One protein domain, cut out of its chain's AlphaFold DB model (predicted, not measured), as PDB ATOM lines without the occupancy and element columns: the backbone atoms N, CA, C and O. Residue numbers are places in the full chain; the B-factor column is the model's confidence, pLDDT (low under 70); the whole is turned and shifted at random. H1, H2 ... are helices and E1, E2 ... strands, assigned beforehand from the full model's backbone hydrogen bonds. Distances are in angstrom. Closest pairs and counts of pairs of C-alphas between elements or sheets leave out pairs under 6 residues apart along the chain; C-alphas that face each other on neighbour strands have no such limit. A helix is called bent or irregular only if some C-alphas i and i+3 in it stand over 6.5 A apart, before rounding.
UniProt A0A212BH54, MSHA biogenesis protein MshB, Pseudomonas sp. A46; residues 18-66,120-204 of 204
ATOM      1  N   VAL A  18     -23.363  89.491  45.407       91.75
ATOM      2  CA  VAL A  18     -23.821  88.632  44.303       91.75
ATOM      3  C   VAL A  18     -22.648  87.843  43.717       91.75
ATOM      4  O   VAL A  18     -22.780  86.640  43.501       91.75
ATOM      5  N   LEU A  19     -21.486  88.477  43.531       92.81
ATOM      6  CA  LEU A  19     -20.287  87.844  42.978       92.81
ATOM      7  C   LEU A  19     -19.772  86.695  43.856       92.81
ATOM      8  O   LEU A  19     -19.521  85.600  43.359       92.81
ATOM      9  N   ILE A  20     -19.646  86.913  45.166       94.31
ATOM     10  CA  ILE A  20     -19.204  85.861  46.092       94.31
ATOM     11  C   ILE A  20     -20.235  84.728  46.134       94.31
ATOM     12  O   ILE A  20     -19.861  83.557  46.124       94.31
ATOM     13  N   THR A  21     -21.531  85.051  46.112       94.31
ATOM     14  CA  THR A  21     -22.602  84.046  46.155       94.31
ATOM     15  C   THR A  21     -22.575  83.127  44.934       94.31
ATOM     16  O   THR A  21     -22.638  81.910  45.096       94.31
ATOM     17  N   ILE A  22     -22.427  83.665  43.717       94.44
ATOM     18  CA  ILE A  22     -22.351  82.825  42.508       94.44
ATOM     19  C   ILE A  22     -21.072  81.980  42.471       94.44
ATOM     20  O   ILE A  22     -21.118  80.847  42.000       94.44
ATOM     21  N   ILE A  23     -19.957  82.487  43.011       95.94
ATOM     22  CA  ILE A  23     -18.708  81.722  43.133       95.94
ATOM     23  C   ILE A  23     -18.912  80.546  44.095       95.94
ATOM     24  O   ILE A  23     -18.575  79.414  43.758       95.94
ATOM     25  N   LEU A  24     -19.516  80.787  45.262       95.44
ATOM     26  CA  LEU A  24     -19.795  79.735  46.244       95.44
ATOM     27  C   LEU A  24     -20.778  78.688  45.703       95.44
ATOM     28  O   LEU A  24     -20.508  77.491  45.813       95.44
ATOM     29  N   ILE A  25     -21.881  79.114  45.074       95.12
ATOM     30  CA  ILE A  25     -22.833  78.194  44.432       95.12
ATOM     31  C   ILE A  25     -22.138  77.407  43.315       95.12
ATOM     32  O   ILE A  25     -22.362  76.206  43.211       95.12
ATOM     33  N   GLY A  26     -21.260  78.034  42.526       93.81
ATOM     34  CA  GLY A  26     -20.502  77.368  41.465       93.81
ATOM     35  C   GLY A  26     -19.589  76.252  41.981       93.81
ATOM     36  O   GLY A  26     -19.578  75.160  41.415       93.81
ATOM     37  N   VAL A  27     -18.880  76.482  43.092       94.31
ATOM     38  CA  VAL A  27     -18.022  75.461  43.720       94.31
ATOM     39  C   VAL A  27     -18.853  74.306  44.284       94.31
ATOM     40  O   VAL A  27     -18.519  73.145  44.055       94.31
ATOM     41  N   ILE A  28     -19.960  74.600  44.977       94.69
ATOM     42  CA  ILE A  28     -20.855  73.559  45.510       94.69
ATOM     43  C   ILE A  28     -21.480  72.755  44.361       94.69
ATOM     44  O   ILE A  28     -21.493  71.524  44.405       94.69
ATOM     45  N   ALA A  29     -21.950  73.431  43.311       89.62
ATOM     46  CA  ALA A  29     -22.552  72.795  42.146       89.62
ATOM     47  C   ALA A  29     -21.573  71.845  41.444       89.62
ATOM     48  O   ALA A  29     -21.980  70.753  41.064       89.62
ATOM     49  N   ALA A  30     -20.287  72.196  41.337       89.12
ATOM     50  CA  ALA A  30     -19.284  71.335  40.707       89.12
ATOM     51  C   ALA A  30     -19.119  69.968  41.404       89.12
ATOM     52  O   ALA A  30     -18.866  68.969  40.736       89.12
ATOM     53  N   ILE A  31     -19.292  69.908  42.729       87.81
ATOM     54  CA  ILE A  31     -19.200  68.661  43.510       87.81
ATOM     55  C   ILE A  31     -20.537  67.914  43.507       87.81
ATOM     56  O   ILE A  31     -20.582  66.694  43.359       87.81
ATOM     57  N   VAL A  32     -21.641  68.644  43.676       83.62
ATOM     58  CA  VAL A  32     -22.977  68.063  43.861       83.62
ATOM     59  C   VAL A  32     -23.585  67.571  42.542       83.62
ATOM     60  O   VAL A  32     -24.252  66.538  42.521       83.62
ATOM     61  N   TYR A  33     -23.341  68.264  41.430       81.75
ATOM     62  CA  TYR A  33     -23.913  67.935  40.123       81.75
ATOM     63  C   TYR A  33     -23.586  66.515  39.613       81.75
ATOM     64  O   TYR A  33     -24.528  65.806  39.248       81.75
ATOM     65  N   PRO A  34     -22.323  66.031  39.612       79.44
ATOM     66  CA  PRO A  34     -22.028  64.672  39.147       79.44
ATOM     67  C   PRO A  34     -22.696  63.592  40.010       79.44
ATOM     68  O   PRO A  34     -23.152  62.581  39.480       79.44
ATOM     69  N   LEU A  35     -22.815  63.821  41.322       73.81
ATOM     70  CA  LEU A  35     -23.497  62.899  42.233       73.81
ATOM     71  C   LEU A  35     -24.986  62.789  41.887       73.81
ATOM     72  O   LEU A  35     -25.492  61.682  41.721       73.81
ATOM     73  N   ILE A  36     -25.679  63.923  41.718       74.44
ATOM     74  CA  ILE A  36     -27.111  63.943  41.380       74.44
ATOM     75  C   ILE A  36     -27.379  63.225  40.052       74.44
ATOM     76  O   ILE A  36     -28.320  62.434  39.977       74.44
ATOM     77  N   ASN A  37     -26.554  63.448  39.026       72.25
ATOM     78  CA  ASN A  37     -26.750  62.812  37.722       72.25
ATOM     79  C   ASN A  37     -26.680  61.282  37.798       72.25
ATOM     80  O   ASN A  37     -27.509  60.616  37.178       72.25
ATOM     81  N   ASN A  38     -25.759  60.723  38.586       71.62
ATOM     82  CA  ASN A  38     -25.663  59.273  38.762       71.62
ATOM     83  C   ASN A  38     -26.897  58.708  39.484       71.62
ATOM     84  O   ASN A  38     -27.490  57.743  39.009       71.62
ATOM     85  N   PHE A  39     -27.362  59.352  40.563       68.44
ATOM     86  CA  PHE A  39     -28.557  58.899  41.292       68.44
ATOM     87  C   PHE A  39     -29.836  58.963  40.450       68.44
ATOM     88  O   PHE A  39     -30.636  58.026  40.458       68.44
ATOM     89  N   VAL A  40     -30.040  60.060  39.715       76.56
ATOM     90  CA  VAL A  40     -31.219  60.220  38.850       76.56
ATOM     91  C   VAL A  40     -31.187  59.206  37.707       76.56
ATOM     92  O   VAL A  40     -32.221  58.612  37.404       76.56
ATOM     93  N   SER A  41     -30.009  58.950  37.130       80.75
ATOM     94  CA  SER A  41     -29.842  57.956  36.065       80.75
ATOM     95  C   SER A  41     -30.130  56.542  36.567       80.75
ATOM     96  O   SER A  41     -30.925  55.835  35.957       80.75
ATOM     97  N   SER A  42     -29.580  56.147  37.721       83.12
ATOM     98  CA  SER A  42     -29.845  54.831  38.315       83.12
ATOM     99  C   SER A  42     -31.335  54.628  38.610       83.12
ATOM    100  O   SER A  42     -31.893  53.569  38.322       83.12
ATOM    101  N   LYS A  43     -32.025  55.664  39.100       88.62
ATOM    102  CA  LYS A  43     -33.470  55.598  39.334       88.62
ATOM    103  C   LYS A  43     -34.284  55.473  38.048       88.62
ATOM    104  O   LYS A  43     -35.195  54.649  37.988       88.62
ATOM    105  N   ALA A  44     -33.964  56.272  37.034       90.94
ATOM    106  CA  ALA A  44     -34.629  56.202  35.737       90.94
ATOM    107  C   ALA A  44     -34.434  54.824  35.084       90.94
ATOM    108  O   ALA A  44     -35.410  54.206  34.667       90.94
ATOM    109  N   ASN A  45     -33.208  54.297  35.105       92.81
ATOM    110  CA  ASN A  45     -32.878  52.983  34.552       92.81
ATOM    111  C   ASN A  45     -33.604  51.852  35.304       92.81
ATOM    112  O   ASN A  45     -34.174  50.952  34.692       92.81
ATOM    113  N   ALA A  46     -33.657  51.913  36.639       94.81
ATOM    114  CA  ALA A  46     -34.426  50.963  37.443       94.81
ATOM    115  C   ALA A  46     -35.927  50.999  37.098       94.81
ATOM    116  O   ALA A  46     -36.572  49.952  36.978       94.81
ATOM    117  N   GLN A  47     -36.493  52.195  36.908       94.81
ATOM    118  CA  GLN A  47     -37.885  52.366  36.488       94.81
ATOM    119  C   GLN A  47     -38.138  51.828  35.080       94.81
ATOM    120  O   GLN A  47     -39.151  51.157  34.867       94.81
ATOM    121  N   GLU A  48     -37.218  52.058  34.146       95.38
ATOM    122  CA  GLU A  48     -37.272  51.503  32.798       95.38
ATOM    123  C   GLU A  48     -37.304  49.972  32.851       95.38
ATOM    124  O   GLU A  48     -38.260  49.375  32.353       95.38
ATOM    125  N   MET A  49     -36.359  49.338  33.557       96.56
ATOM    126  CA  MET A  49     -36.304  47.879  33.727       96.56
ATOM    127  C   MET A  49     -37.613  47.314  34.291       96.56
ATOM    128  O   MET A  49     -38.143  46.321  33.785       96.56
ATOM    129  N   MET A  50     -38.175  47.953  35.320       96.69
ATOM    130  CA  MET A  50     -39.464  47.543  35.882       96.69
ATOM    131  C   MET A  50     -40.618  47.716  34.894       96.69
ATOM    132  O   MET A  50     -41.484  46.842  34.826       96.69
ATOM    133  N   SER A  51     -40.643  48.816  34.140       96.69
ATOM    134  CA  SER A  51     -41.697  49.094  33.164       96.69
ATOM    135  C   SER A  51     -41.667  48.090  32.011       96.69
ATOM    136  O   SER A  51     -42.704  47.525  31.657       96.69
ATOM    137  N   VAL A  52     -40.473  47.774  31.498       97.12
ATOM    138  CA  VAL A  52     -40.267  46.772  30.452       97.12
ATOM    139  C   VAL A  52     -40.685  45.402  30.961       97.12
ATOM    140  O   VAL A  52     -41.474  44.728  30.307       97.12
ATOM    141  N   ALA A  53     -40.258  45.015  32.164       97.56
ATOM    142  CA  ALA A  53     -40.651  43.742  32.756       97.56
ATOM    143  C   ALA A  53     -42.175  43.609  32.939       97.56
ATOM    144  O   ALA A  53     -42.753  42.583  32.579       97.56
ATOM    145  N   GLN A  54     -42.844  44.646  33.451       96.56
ATOM    146  CA  GLN A  54     -44.307  44.669  33.571       96.56
ATOM    147  C   GLN A  54     -44.988  44.523  32.211       96.56
ATOM    148  O   GLN A  54     -45.931  43.744  32.067       96.56
ATOM    149  N   ASN A  55     -44.514  45.267  31.214       96.31
ATOM    150  CA  ASN A  55     -45.087  45.249  29.877       96.31
ATOM    151  C   ASN A  55     -44.861  43.900  29.182       96.31
ATOM    152  O   ASN A  55     -45.786  43.408  28.542       96.31
ATOM    153  N   ILE A  56     -43.707  43.251  29.379       96.69
ATOM    154  CA  ILE A  56     -43.438  41.902  28.861       96.69
ATOM    155  C   ILE A  56     -44.460  40.905  29.412       96.69
ATOM    156  O   ILE A  56     -45.070  40.171  28.636       96.69
ATOM    157  N   VAL A  57     -44.695  40.891  30.729       95.75
ATOM    158  CA  VAL A  57     -45.656  39.950  31.334       95.75
ATOM    159  C   VAL A  57     -47.089  40.256  30.903       95.75
ATOM    160  O   VAL A  57     -47.851  39.335  30.599       95.75
ATOM    161  N   ARG A  58     -47.464  41.537  30.798       94.62
ATOM    162  CA  ARG A  58     -48.776  41.940  30.267       94.62
ATOM    163  C   ARG A  58     -48.962  41.459  28.830       94.62
ATOM    164  O   ARG A  58     -49.971  40.829  28.536       94.62
ATOM    165  N   SER A  59     -47.984  41.687  27.958       93.88
ATOM    166  CA  SER A  59     -48.009  41.233  26.564       93.88
ATOM    167  C   SER A  59     -48.062  39.712  26.453       93.88
ATOM    168  O   SER A  59     -48.891  39.192  25.710       93.88
ATOM    169  N   ALA A  60     -47.268  38.989  27.246       93.81
ATOM    170  CA  ALA A  60     -47.324  37.531  27.330       93.81
ATOM    171  C   ALA A  60     -48.724  37.031  27.731       93.81
ATOM    172  O   ALA A  60     -49.250  36.094  27.128       93.81
ATOM    173  N   SER A  61     -49.353  37.686  28.709       92.06
ATOM    174  CA  SER A  61     -50.698  37.349  29.193       92.06
ATOM    175  C   SER A  61     -51.777  37.663  28.153       92.06
ATOM    176  O   SER A  61     -52.669  36.850  27.919       92.06
ATOM    177  N   MET A  62     -51.671  38.797  27.454       91.81
ATOM    178  CA  MET A  62     -52.571  39.138  26.347       91.81
ATOM    179  C   MET A  62     -52.448  38.145  25.186       91.81
ATOM    180  O   MET A  62     -53.467  37.695  24.657       91.81
ATOM    181  N   MET A  63     -51.223  37.763  24.807       91.94
ATOM    182  CA  MET A  63     -50.979  36.730  23.796       91.94
ATOM    183  C   MET A  63     -51.621  35.408  24.215       91.94
ATOM    184  O   MET A  63     -52.398  34.832  23.453       91.94
ATOM    185  N   ASN A  64     -51.365  34.965  25.448       90.31
ATOM    186  CA  ASN A  64     -51.953  33.756  26.013       90.31
ATOM    187  C   ASN A  64     -53.486  33.728  25.861       90.31
ATOM    188  O   ASN A  64     -54.031  32.788  25.278       90.31
ATOM    189  N   GLN A  65     -54.156  34.796  26.302       90.25
ATOM    190  CA  GLN A  65     -55.615  34.922  26.263       90.25
ATOM    191  C   GLN A  65     -56.160  34.968  24.831       90.25
ATOM    192  O   GLN A  65     -57.114  34.261  24.504       90.25
ATOM    193  N   THR A  66     -55.532  35.755  23.956       91.38
ATOM    194  CA  THR A  66     -56.027  35.996  22.591       91.38
ATOM    195  C   THR A  66     -55.866  34.765  21.708       91.38
ATOM    196  O   THR A  66     -56.718  34.439  20.883       91.38
ATOM    197  N   THR A 120     -33.275  46.662  23.519       96.88
ATOM    198  CA  THR A 120     -32.187  46.516  22.554       96.88
ATOM    199  C   THR A 120     -32.106  45.061  22.108       96.88
ATOM    200  O   THR A 120     -31.958  44.155  22.928       96.88
ATOM    201  N   THR A 121     -32.170  44.812  20.801       96.75
ATOM    202  CA  THR A 121     -31.942  43.472  20.242       96.75
ATOM    203  C   THR A 121     -30.453  43.275  19.979       96.75
ATOM    204  O   THR A 121     -29.905  43.871  19.057       96.75
ATOM    205  N   VAL A 122     -29.803  42.423  20.772       96.62
ATOM    206  CA  VAL A 122     -28.381  42.067  20.615       96.62
ATOM    207  C   VAL A 122     -28.208  40.999  19.546       96.62
ATOM    208  O   VAL A 122     -27.286  41.035  18.736       96.62
ATOM    209  N   THR A 123     -29.103  40.015  19.545       97.00
ATOM    210  CA  THR A 123     -29.137  38.949  18.548       97.00
ATOM    211  C   THR A 123     -30.578  38.754  18.128       97.00
ATOM    212  O   THR A 123     -31.440  38.474  18.960       97.00
ATOM    213  N   GLN A 124     -30.846  38.938  16.840       95.50
ATOM    214  CA  GLN A 124     -32.178  38.750  16.287       95.50
ATOM    215  C   GLN A 124     -32.537  37.255  16.315       95.50
ATOM    216  O   GLN A 124     -31.697  36.436  15.934       95.50
ATOM    217  N   PRO A 125     -33.752  36.877  16.749       96.81
ATOM    218  CA  PRO A 125     -34.165  35.486  16.696       96.81
ATOM    219  C   PRO A 125     -34.336  35.038  15.243       96.81
ATOM    220  O   PRO A 125     -34.571  35.839  14.337       96.81
ATOM    221  N   SER A 126     -34.299  33.730  15.035       95.81
ATOM    222  CA  SER A 126     -34.770  33.084  13.814       95.81
ATOM    223  C   SER A 126     -35.579  31.845  14.190       95.81
ATOM    224  O   SER A 126     -35.606  31.449  15.357       95.81
ATOM    225  N   ALA A 127     -36.278  31.239  13.230       92.38
ATOM    226  CA  ALA A 127     -37.038  30.024  13.500       92.38
ATOM    227  C   ALA A 127     -36.115  28.930  14.075       92.38
ATOM    228  O   ALA A 127     -35.172  28.480  13.427       92.38
ATOM    229  N   GLY A 128     -36.390  28.532  15.314       92.00
ATOM    230  CA  GLY A 128     -35.634  27.549  16.083       92.00
ATOM    231  C   GLY A 128     -34.399  28.061  16.816       92.00
ATOM    232  O   GLY A 128     -33.796  27.291  17.562       92.00
ATOM    233  N   THR A 129     -34.052  29.343  16.680       95.38
ATOM    234  CA  THR A 129     -32.943  29.967  17.416       95.38
ATOM    235  C   THR A 129     -33.444  31.188  18.192       95.38
ATOM    236  O   THR A 129     -33.870  32.165  17.566       95.38
ATOM    237  N   PRO A 130     -33.399  31.169  19.536       95.69
ATOM    238  CA  PRO A 130     -33.798  32.309  20.350       95.69
ATOM    239  C   PRO A 130     -32.975  33.566  20.089       95.69
ATOM    240  O   PRO A 130     -31.783  33.493  19.788       95.69
ATOM    241  N   GLY A 131     -33.611  34.717  20.274       96.19
ATOM    242  CA  GLY A 131     -32.940  36.008  20.274       96.19
ATOM    243  C   GLY A 131     -32.325  36.336  21.633       96.19
ATOM    244  O   GLY A 131     -32.576  35.674  22.643       96.19
ATOM    245  N   VAL A 132     -31.533  37.405  21.654       97.06
ATOM    246  CA  VAL A 132     -30.972  37.997  22.873       97.06
ATOM    247  C   VAL A 132     -31.400  39.457  22.935       97.06
ATOM    248  O   VAL A 132     -31.132  40.225  22.009       97.06
ATOM    249  N   TYR A 133     -32.047  39.831  24.037       97.62
ATOM    250  CA  TYR A 133     -32.627  41.157  24.247       97.62
ATOM    251  C   TYR A 133     -32.085  41.777  25.534       97.62
ATOM    252  O   TYR A 133     -31.856  41.062  26.510       97.62
ATOM    253  N   GLN A 134     -31.896  43.093  25.547       96.69
ATOM    254  CA  GLN A 134     -31.342  43.838  26.675       96.69
ATOM    255  C   GLN A 134     -32.154  45.095  27.002       96.69
ATOM    256  O   GLN A 134     -32.773  45.693  26.123       96.69
ATOM    257  N   VAL A 135     -32.102  45.513  28.267       95.12
ATOM    258  CA  VAL A 135     -32.446  46.873  28.718       95.12
ATOM    259  C   VAL A 135     -31.220  47.434  29.419       95.12
ATOM    260  O   VAL A 135     -30.704  46.815  30.354       95.12
ATOM    261  N   GLY A 136     -30.715  48.565  28.923       90.94
ATOM    262  CA  GLY A 136     -29.338  48.972  29.198       90.94
ATOM    263  C   GLY A 136     -28.375  47.838  28.831       90.94
ATOM    264  O   GLY A 136     -28.474  47.267  27.748       90.94
ATOM    265  N   ASP A 137     -27.512  47.456  29.770       91.69
ATOM    266  CA  ASP A 137     -26.545  46.362  29.596       91.69
ATOM    267  C   ASP A 137     -27.053  44.999  30.111       91.69
ATOM    268  O   ASP A 137     -26.357  43.983  30.024       91.69
ATOM    269  N   SER A 138     -28.264  44.951  30.678       96.12
ATOM    270  CA  SER A 138     -28.810  43.750  31.319       96.12
ATOM    271  C   SER A 138     -29.599  42.891  30.335       96.12
ATOM    272  O   SER A 138     -30.578  43.358  29.751       96.12
ATOM    273  N   VAL A 139     -29.218  41.617  30.175       97.62
ATOM    274  CA  VAL A 139     -29.932  40.670  29.293       97.62
ATOM    275  C   VAL A 139     -31.219  40.207  29.950       97.62
ATOM    276  O   VAL A 139     -31.211  39.835  31.122       97.62
ATOM    277  N   ILE A 140     -32.304  40.192  29.178       97.88
ATOM    278  CA  ILE A 140     -33.631  39.770  29.616       97.88
ATOM    279  C   ILE A 140     -33.858  38.303  29.265       97.88
ATOM    280  O   ILE A 140     -33.634  37.867  28.137       97.88
ATOM    281  N   SER A 141     -34.401  37.555  30.215       97.00
ATOM    282  CA  SER A 141     -34.994  36.245  29.986       97.00
ATOM    283  C   SER A 141     -36.299  36.111  30.767       97.00
ATOM    284  O   SER A 141     -36.585  36.869  31.695       97.00
ATOM    285  N   LEU A 142     -37.135  35.153  30.375       96.62
ATOM    286  CA  LEU A 142     -38.317  34.786  31.147       96.62
ATOM    287  C   LEU A 142     -38.031  33.532  31.965       96.62
ATOM    288  O   LEU A 142     -37.253  32.669  31.565       96.62
ATOM    289  N   THR A 143     -38.701  33.409  33.103       94.88
ATOM    290  CA  THR A 143     -38.671  32.203  33.922       94.88
ATOM    291  C   THR A 143     -40.058  31.896  34.469       94.88
ATOM    292  O   THR A 143     -40.811  32.792  34.857       94.88
ATOM    293  N   ASN A 144     -40.422  30.617  34.482       91.62
ATOM    294  CA  ASN A 144     -41.665  30.176  35.104       91.62
ATOM    295  C   ASN A 144     -41.476  30.153  36.623       91.62
ATOM    296  O   ASN A 144     -40.563  29.495  37.120       91.62
ATOM    297  N   ILE A 145     -42.349  30.841  37.361       93.12
ATOM    298  CA  ILE A 145     -42.314  30.853  38.831       93.12
ATOM    299  C   ILE A 145     -43.382  29.915  39.391       93.12
ATOM    300  O   ILE A 145     -43.097  29.090  40.254       93.12
ATOM    301  N   SER A 146     -44.610  30.030  38.891       90.31
ATOM    302  CA  SER A 146     -45.720  29.125  39.193       90.31
ATOM    303  C   SER A 146     -46.732  29.144  38.043       90.31
ATOM    304  O   SER A 146     -46.561  29.874  37.071       90.31
ATOM    305  N   SER A 147     -47.825  28.386  38.149       85.12
ATOM    306  CA  SER A 147     -48.907  28.420  37.150       85.12
ATOM    307  C   SER A 147     -49.609  29.778  37.038       85.12
ATOM    308  O   SER A 147     -50.286  30.027  36.044       85.12
ATOM    309  N   ARG A 148     -49.458  30.648  38.043       88.38
ATOM    310  CA  ARG A 148     -50.063  31.987  38.097       88.38
ATOM    311  C   ARG A 148     -49.031  33.108  38.101       88.38
ATOM    312  O   ARG A 148     -49.415  34.260  38.236       88.38
ATOM    313  N   GLN A 149     -47.740  32.779  38.027       92.62
ATOM    314  CA  GLN A 149     -46.669  33.757  38.172       92.62
ATOM    315  C   GLN A 149     -45.551  33.540  37.169       92.62
ATOM    316  O   GLN A 149     -45.053  32.425  36.987       92.62
ATOM    317  N   MET A 150     -45.085  34.646  36.607       94.88
ATOM    318  CA  MET A 150     -43.968  34.692  35.681       94.88
ATOM    319  C   MET A 150     -42.890  35.628  36.211       94.88
ATOM    320  O   MET A 150     -43.173  36.684  36.777       94.88
ATOM    321  N   GLY A 151     -41.640  35.216  36.043       96.81
ATOM    322  CA  GLY A 151     -40.474  36.013  36.365       96.81
ATOM    323  C   GLY A 151     -39.888  36.614  35.098       96.81
ATOM    324  O   GLY A 151     -39.659  35.897  34.126       96.81
ATOM    325  N   VAL A 152     -39.601  37.910  35.132       98.00
ATOM    326  CA  VAL A 152     -38.694  38.547  34.175       98.00
ATOM    327  C   VAL A 152     -37.334  38.624  34.839       98.00
ATOM    328  O   VAL A 152     -37.185  39.267  35.879       98.00
ATOM    329  N   GLN A 153     -36.368  37.910  34.278       98.00
ATOM    330  CA  GLN A 153     -35.014  37.834  34.786       98.00
ATOM    331  C   GLN A 153     -34.090  38.746  33.983       98.00
ATOM    332  O   GLN A 153     -34.163  38.806  32.762       98.00
ATOM    333  N   PHE A 154     -33.212  39.429  34.702       98.25
ATOM    334  CA  PHE A 154     -32.151  40.278  34.198       98.25
ATOM    335  C   PHE A 154     -30.807  39.725  34.665       98.25
ATOM    336  O   PHE A 154     -30.705  39.231  35.794       98.25
ATOM    337  N   THR A 155     -29.777  39.826  33.830       97.69
ATOM    338  CA  THR A 155     -28.400  39.463  34.197       97.69
ATOM    339  C   THR A 155     -27.503  40.691  34.298       97.69
ATOM    340  O   THR A 155     -27.771  41.707  33.664       97.69
ATOM    341  N   ASN A 156     -26.431  40.588  35.093       95.69
ATOM    342  CA  ASN A 156     -25.416  41.637  35.268       95.69
ATOM    343  C   ASN A 156     -25.985  42.997  35.710       95.69
ATOM    344  O   ASN A 156     -25.604  44.043  35.191       95.69
ATOM    345  N   VAL A 157     -26.890  42.991  36.691       96.69
ATOM    346  CA  VAL A 157     -27.547  44.217  37.167       96.69
ATOM    347  C   VAL A 157     -26.715  44.864  38.286       96.69
ATOM    348  O   VAL A 157     -26.466  44.199  39.296       96.69
ATOM    349  N   PRO A 158     -26.289  46.136  38.177       95.56
ATOM    350  CA  PRO A 158     -25.594  46.843  39.256       95.56
ATOM    351  C   PRO A 158     -26.394  46.885  40.562       95.56
ATOM    352  O   PRO A 158     -27.611  47.075  40.544       95.56
ATOM    353  N   THR A 159     -25.707  46.762  41.702       95.31
ATOM    354  CA  THR A 159     -26.338  46.738  43.041       95.31
ATOM    355  C   THR A 159     -27.228  47.955  43.315       95.31
ATOM    356  O   THR A 159     -28.297  47.815  43.902       95.31
ATOM    357  N   GLU A 160     -26.852  49.133  42.810       93.25
ATOM    358  CA  GLU A 160     -27.632  50.367  42.957       93.25
ATOM    359  C   GLU A 160     -29.010  50.268  42.287       93.25
ATOM    360  O   GLU A 160     -30.013  50.695  42.859       93.25
ATOM    361  N   LEU A 161     -29.082  49.645  41.103       95.19
ATOM    362  CA  LEU A 161     -30.353  49.419  40.413       95.19
ATOM    363  C   LEU A 161     -31.202  48.399  41.168       95.19
ATOM    364  O   LEU A 161     -32.399  48.606  41.347       95.19
ATOM    365  N   VAL A 162     -30.592  47.310  41.646       96.25
ATOM    366  CA  VAL A 162     -31.313  46.282  42.417       96.25
ATOM    367  C   VAL A 162     -31.886  46.868  43.702       96.25
ATOM    368  O   VAL A 162     -33.033  46.579  44.040       96.25
ATOM    369  N   GLN A 163     -31.126  47.724  44.384       95.25
ATOM    370  CA  GLN A 163     -31.581  48.427  45.575       95.25
ATOM    371  C   GLN A 163     -32.799  49.310  45.279       95.25
ATOM    372  O   GLN A 163     -33.795  49.214  45.995       95.25
ATOM    373  N   GLU A 164     -32.762  50.130  44.226       95.25
ATOM    374  CA  GLU A 164     -33.900  50.985  43.852       95.25
ATOM    375  C   GLU A 164     -35.130  50.153  43.450       95.25
ATOM    376  O   GLU A 164     -36.259  50.439  43.865       95.25
ATOM    377  N   ILE A 165     -34.935  49.074  42.686       96.19
ATOM    378  CA  ILE A 165     -36.018  48.154  42.312       96.19
ATOM    379  C   ILE A 165     -36.624  47.500  43.561       96.19
ATOM    380  O   ILE A 165     -37.844  47.433  43.696       96.19
ATOM    381  N   PHE A 166     -35.798  47.045  44.501       96.69
ATOM    382  CA  PHE A 166     -36.261  46.450  45.751       96.69
ATOM    383  C   PHE A 166     -37.065  47.452  46.591       96.69
ATOM    384  O   PHE A 166     -38.185  47.154  47.013       96.69
ATOM    385  N   LEU A 167     -36.532  48.661  46.787       94.88
ATOM    386  CA  LEU A 167     -37.187  49.707  47.574       94.88
ATOM    387  C   LEU A 167     -38.525  50.138  46.965       94.88
ATOM    388  O   LEU A 167     -39.487  50.352  47.699       94.88
ATOM    389  N   SER A 168     -38.610  50.230  45.638       94.50
ATOM    390  CA  SER A 168     -39.846  50.613  44.948       94.50
ATOM    391  C   SER A 168     -40.907  49.507  44.907       94.50
ATOM    392  O   SER A 168     -42.096  49.814  44.823       94.50
ATOM    393  N   ARG A 169     -40.509  48.228  44.960       94.50
ATOM    394  CA  ARG A 169     -41.424  47.081  44.812       94.50
ATOM    395  C   ARG A 169     -41.857  46.440  46.117       94.50
ATOM    396  O   ARG A 169     -42.975  45.937  46.187       94.50
ATOM    397  N   GLU A 170     -40.982  46.414  47.112       92.88
ATOM    398  CA  GLU A 170     -41.236  45.760  48.401       92.88
ATOM    399  C   GLU A 170     -40.980  46.687  49.584       92.88
ATOM    400  O   GLU A 170     -41.630  46.545  50.619       92.88
ATOM    401  N   GLY A 171     -40.076  47.659  49.429       89.06
ATOM    402  CA  GLY A 171     -39.641  48.510  50.530       89.06
ATOM    403  C   GLY A 171     -38.813  47.741  51.566       89.06
ATOM    404  O   GLY A 171     -38.389  46.608  51.351       89.06
ATOM    405  N   GLY A 172     -38.564  48.367  52.716       91.38
ATOM    406  CA  GLY A 172     -37.778  47.767  53.798       91.38
ATOM    407  C   GLY A 172     -36.262  47.839  53.582       91.38
ATOM    408  O   GLY A 172     -35.761  48.685  52.844       91.38
ATOM    409  N   THR A 173     -35.519  46.971  54.272       93.50
ATOM    410  CA  THR A 173     -34.049  46.994  54.272       93.50
ATOM    411  C   THR A 173     -33.488  46.100  53.174       93.50
ATOM    412  O   THR A 173     -33.608  44.877  53.232       93.50
ATOM    413  N   PHE A 174     -32.822  46.711  52.198       95.69
ATOM    414  CA  PHE A 174     -32.098  45.985  51.161       95.69
ATOM    415  C   PHE A 174     -30.823  45.335  51.726       95.69
ATOM    416  O   PHE A 174     -30.014  45.997  52.373       95.69
ATOM    417  N   ASN A 175     -30.622  44.044  51.444       95.75
ATOM    418  CA  ASN A 175     -29.376  43.327  51.719       95.75
ATOM    419  C   ASN A 175     -28.901  42.629  50.440       95.75
ATOM    420  O   ASN A 175     -29.324  41.510  50.147       95.75
ATOM    421  N   GLY A 176     -28.029  43.294  49.681       95.19
ATOM    422  CA  GLY A 176     -27.479  42.762  48.432       95.19
ATOM    423  C   GLY A 176     -26.400  41.686  48.614       95.19
ATOM    424  O   GLY A 176     -26.099  40.958  47.671       95.19
ATOM    425  N   ALA A 177     -25.828  41.542  49.815       96.69
ATOM    426  CA  ALA A 177     -24.756  40.578  50.081       96.69
ATOM    427  C   ALA A 177     -25.259  39.131  50.188       96.69
ATOM    428  O   ALA A 177     -24.486  38.191  50.032       96.69
ATOM    429  N   THR A 178     -26.548  38.937  50.466       96.81
ATOM    430  CA  THR A 178     -27.168  37.612  50.583       96.81
ATOM    431  C   THR A 178     -28.150  37.400  49.442       96.81
ATOM    432  O   THR A 178     -28.961  38.276  49.154       96.81
ATOM    433  N   ALA A 179     -28.100  36.231  48.802       97.06
ATOM    434  CA  ALA A 179     -29.057  35.889  47.760       97.06
ATOM    435  C   ALA A 179     -30.481  35.831  48.330       97.06
ATOM    436  O   ALA A 179     -30.714  35.316  49.426       97.06
ATOM    437  N   ARG A 180     -31.446  36.313  47.551       96.44
ATOM    438  CA  ARG A 180     -32.862  36.316  47.896       96.44
ATOM    439  C   ARG A 180     -33.661  35.570  46.837       96.44
ATOM    440  O   ARG A 180     -33.688  35.966  45.677       96.44
ATOM    441  N   THR A 181     -34.338  34.502  47.245       94.94
ATOM    442  CA  THR A 181     -35.080  33.592  46.351       94.94
ATOM    443  C   THR A 181     -36.599  33.652  46.535       94.94
ATOM    444  O   THR A 181     -37.336  32.966  45.826       94.94
ATOM    445  N   THR A 182     -37.084  34.492  47.449       93.12
ATOM    446  CA  THR A 182     -38.502  34.679  47.783       93.12
ATOM    447  C   THR A 182     -38.935  36.131  47.569       93.12
ATOM    448  O   THR A 182     -38.099  37.022  47.426       93.12
ATOM    449  N   GLY A 183     -40.249  36.369  47.537       93.56
ATOM    450  CA  GLY A 183     -40.818  37.696  47.285       93.56
ATOM    451  C   GLY A 183     -40.939  38.038  45.799       93.56
ATOM    452  O   GLY A 183     -40.770  37.165  44.932       93.56
ATOM    453  N   VAL A 184     -41.269  39.306  45.532       95.69
ATOM    454  CA  VAL A 184     -41.485  39.821  44.167       95.69
ATOM    455  C   VAL A 184     -40.203  40.323  43.502       95.69
ATOM    456  O   VAL A 184     -40.149  40.355  42.275       95.69
ATOM    457  N   VAL A 185     -39.160  40.648  44.275       97.44
ATOM    458  CA  VAL A 185     -37.809  40.939  43.774       97.44
ATOM    459  C   VAL A 185     -36.826  39.898  44.309       97.44
ATOM    460  O   VAL A 185     -36.471  39.883  45.487       97.44
ATOM    461  N   ARG A 186     -36.353  39.015  43.434       97.56
ATOM    462  CA  ARG A 186     -35.382  37.961  43.764       97.56
ATOM    463  C   ARG A 186     -34.042  38.301  43.131       97.56
ATOM    464  O   ARG A 186     -34.024  38.825  42.024       97.56
ATOM    465  N   TYR A 187     -32.930  38.008  43.788       97.94
ATOM    466  CA  TYR A 187     -31.599  38.325  43.264       97.94
ATOM    467  C   TYR A 187     -30.526  37.380  43.816       97.94
ATOM    468  O   TYR A 187     -30.624  36.906  44.947       97.94
ATOM    469  N   ALA A 188     -29.487  37.100  43.027       98.00
ATOM    470  CA  ALA A 188     -28.275  36.438  43.517       98.00
ATOM    471  C   ALA A 188     -27.479  37.374  44.441       98.00
ATOM    472  O   ALA A 188     -27.666  38.579  44.374       98.00
ATOM    473  N   ALA A 189     -26.586  36.860  45.287       97.69
ATOM    474  CA  ALA A 189     -25.697  37.722  46.071       97.69
ATOM    475  C   ALA A 189     -24.804  38.575  45.149       97.69
ATOM    476  O   ALA A 189     -24.388  38.111  44.084       97.69
ATOM    477  N   VAL A 190     -24.516  39.812  45.559       97.56
ATOM    478  CA  VAL A 190     -23.645  40.718  44.804       97.56
ATOM    479  C   VAL A 190     -22.225  40.156  44.703       97.56
ATOM    480  O   VAL A 190     -21.660  39.662  45.680       97.56
ATOM    481  N   SER A 191     -21.627  40.266  43.520       95.81
ATOM    482  CA  SER A 191     -20.224  39.948  43.262       95.81
ATOM    483  C   SER A 191     -19.657  40.976  42.288       95.81
ATOM    484  O   SER A 191     -20.233  41.215  41.229       95.81
ATOM    485  N   GLY A 192     -18.550  41.633  42.645       92.25
ATOM    486  CA  GLY A 192     -17.950  42.668  41.791       92.25
ATOM    487  C   GLY A 192     -18.875  43.864  41.512       92.25
ATOM    488  O   GLY A 192     -18.827  44.432  40.429       92.25
ATOM    489  N   GLY A 193     -19.757  44.215  42.457       92.69
ATOM    490  CA  GLY A 193     -20.693  45.343  42.333       92.69
ATOM    491  C   GLY A 193     -21.971  45.056  41.535       92.69
ATOM    492  O   GLY A 193     -22.856  45.911  41.483       92.69
ATOM    493  N   THR A 194     -22.113  43.855  40.965       96.25
ATOM    494  CA  THR A 194     -23.299  43.448  40.197       96.25
ATOM    495  C   THR A 194     -23.937  42.178  40.757       96.25
ATOM    496  O   THR A 194     -23.300  41.360  41.422       96.25
ATOM    497  N   HIS A 195     -25.228  42.022  40.495       97.69
ATOM    498  CA  HIS A 195     -25.987  40.809  40.741       97.69
ATOM    499  C   HIS A 195     -26.058  40.011  39.440       97.69
ATOM    500  O   HIS A 195     -26.558  40.502  38.424       97.69
ATOM    501  N   SER A 196     -25.578  38.765  39.470       97.12
ATOM    502  CA  SER A 196     -25.556  37.897  38.283       97.12
ATOM    503  C   SER A 196     -26.955  37.605  37.744       97.12
ATOM    504  O   SER A 196     -27.133  37.476  36.536       97.12
ATOM    505  N   THR A 197     -27.949  37.536  38.633       96.94
ATOM    506  CA  THR A 197     -29.363  37.388  38.285       96.94
ATOM    507  C   THR A 197     -30.237  38.245  39.190       96.94
ATOM    508  O   THR A 197     -30.038  38.289  40.407       96.94
ATOM    509  N   VAL A 198     -31.238  38.888  38.594       98.06
ATOM    510  CA  VAL A 198     -32.327  39.599  39.273       98.06
ATOM    511  C   VAL A 198     -33.625  39.190  38.605       98.06
ATOM    512  O   VAL A 198     -33.752  39.311  37.398       98.06
ATOM    513  N   THR A 199     -34.591  38.675  39.353       98.19
ATOM    514  CA  THR A 199     -35.881  38.218  38.831       98.19
ATOM    515  C   THR A 199     -37.010  39.018  39.458       98.19
ATOM    516  O   THR A 199     -37.196  38.995  40.676       98.19
ATOM    517  N   LEU A 200     -37.784  39.699  38.615       98.12
ATOM    518  CA  LEU A 200     -38.999  40.407  38.995       98.12
ATOM    519  C   LEU A 200     -40.196  39.503  38.739       98.12
ATOM    520  O   LEU A 200     -40.455  39.123  37.599       98.12
ATOM    521  N   VAL A 201     -40.905  39.148  39.803       97.50
ATOM    522  CA  VAL A 201     -42.062  38.255  39.746       97.50
ATOM    523  C   VAL A 201     -43.336  39.075  39.587       97.50
ATOM    524  O   VAL A 201     -43.530  40.090  40.262       97.50
ATOM    525  N   TYR A 202     -44.199  38.606  38.693       96.62
ATOM    526  CA  TYR A 202     -45.504  39.177  38.397       96.62
ATOM    527  C   TYR A 202     -46.554  38.077  38.349       96.62
ATOM    528  O   TYR A 202     -46.251  36.945  37.966       96.62
ATOM    529  N   ASP A 203     -47.783  38.435  38.697       92.81
ATOM    530  CA  ASP A 203     -48.942  37.575  38.495       92.81
ATOM    531  C   ASP A 203     -49.405  37.636  37.026       92.81
ATOM    532  O   ASP A 203     -49.254  38.666  36.360       92.81
ATOM    533  N   LEU A 204     -49.926  36.508  36.536       86.94
ATOM    534  CA  LEU A 204     -50.468  36.296  35.186       86.94
ATOM    535  C   LEU A 204     -51.995  36.432  35.149       86.94
ATOM    536  O   LEU A 204     -52.651  35.986  36.123       86.94
TER     537      LEU A 204
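This is residues 18 to 66 and 120 to 204 of the 204 residues of the protein "MSHA biogenesis protein MshB" of Pseudomonas sp. A46 (UniProt A0A212BH54). A long bent helix, H1, packs its second arm, H1b, on a strongly twisted six-stranded sheet, while residues 18 to 38 stick out far from the body. The short H2 packs on the same face, making two layers, helices over one sheet face. The 134 printed residues run H1 E1 E2 E3 E4 H2 E5 E6, and the antiparallel sheet E1, E2, E3, E4, E6, E5. The class is mixed; the whole is loose, with a radius of gyration of the C-alphas of 18.8 A, spanning 66 by 34 by 30 A.

Start at H1, residues 18 to 66, assigned as one helix by its hydrogen bonds but bent: C-alphas 31 and 34 are 6.6 A apart, and arms H1a, 18 to 31, and H1b, 34 to 66, stand at a steep tilt of 52 degrees. Next comes a meander, each strand the antiparallel neighbour of the one before: E1, 120 to 123, E2, 132 to 135, E3, 138 to 146, and E4, 149 to 158. Look for N 120 and O 134 at 2.8 A, N 140 and O 133 at 2.8 A, and N 141 and O 153 at 2.8 A. H1b is on the sheet; its closest C-alpha pair with E4 is Ala 53 and Val 152, 5.7 A. H2, 159 to 169, touches residues 42 to 50 of H1b alone, closest at the C-alphas of Ala 46 and Leu 161, 5.3 A. E4, H2 and E5, 185 to 187, form a split strand-helix-strand unit, two strands running the same way with E6, 194 to 203, between them; its crossover is right-handed. Find N 154 and O 198 at 2.8 A, and N 199 and O 186 at 2.7 A. O i to N i+4 pairs are within hydrogen-bond range throughout H1b and H2, and 9 of 10 in H1a.

Find C-alpha 18 at (-23.821, 88.632, 44.303); H1a is 20.5 A long and H1b 47.5 A. E4, 24.8 A, bends by 69 degrees at residue 155; E6, 26.4 A, ends at C-alpha 203, (-48.942, 37.575, 38.495).

Residues 67 to 119 are not printed; C-alphas 66 and 120 are 26.1 A apart. The link from H2 to E5 is long, 15 residues. Residue 39 alone has pLDDT under 70.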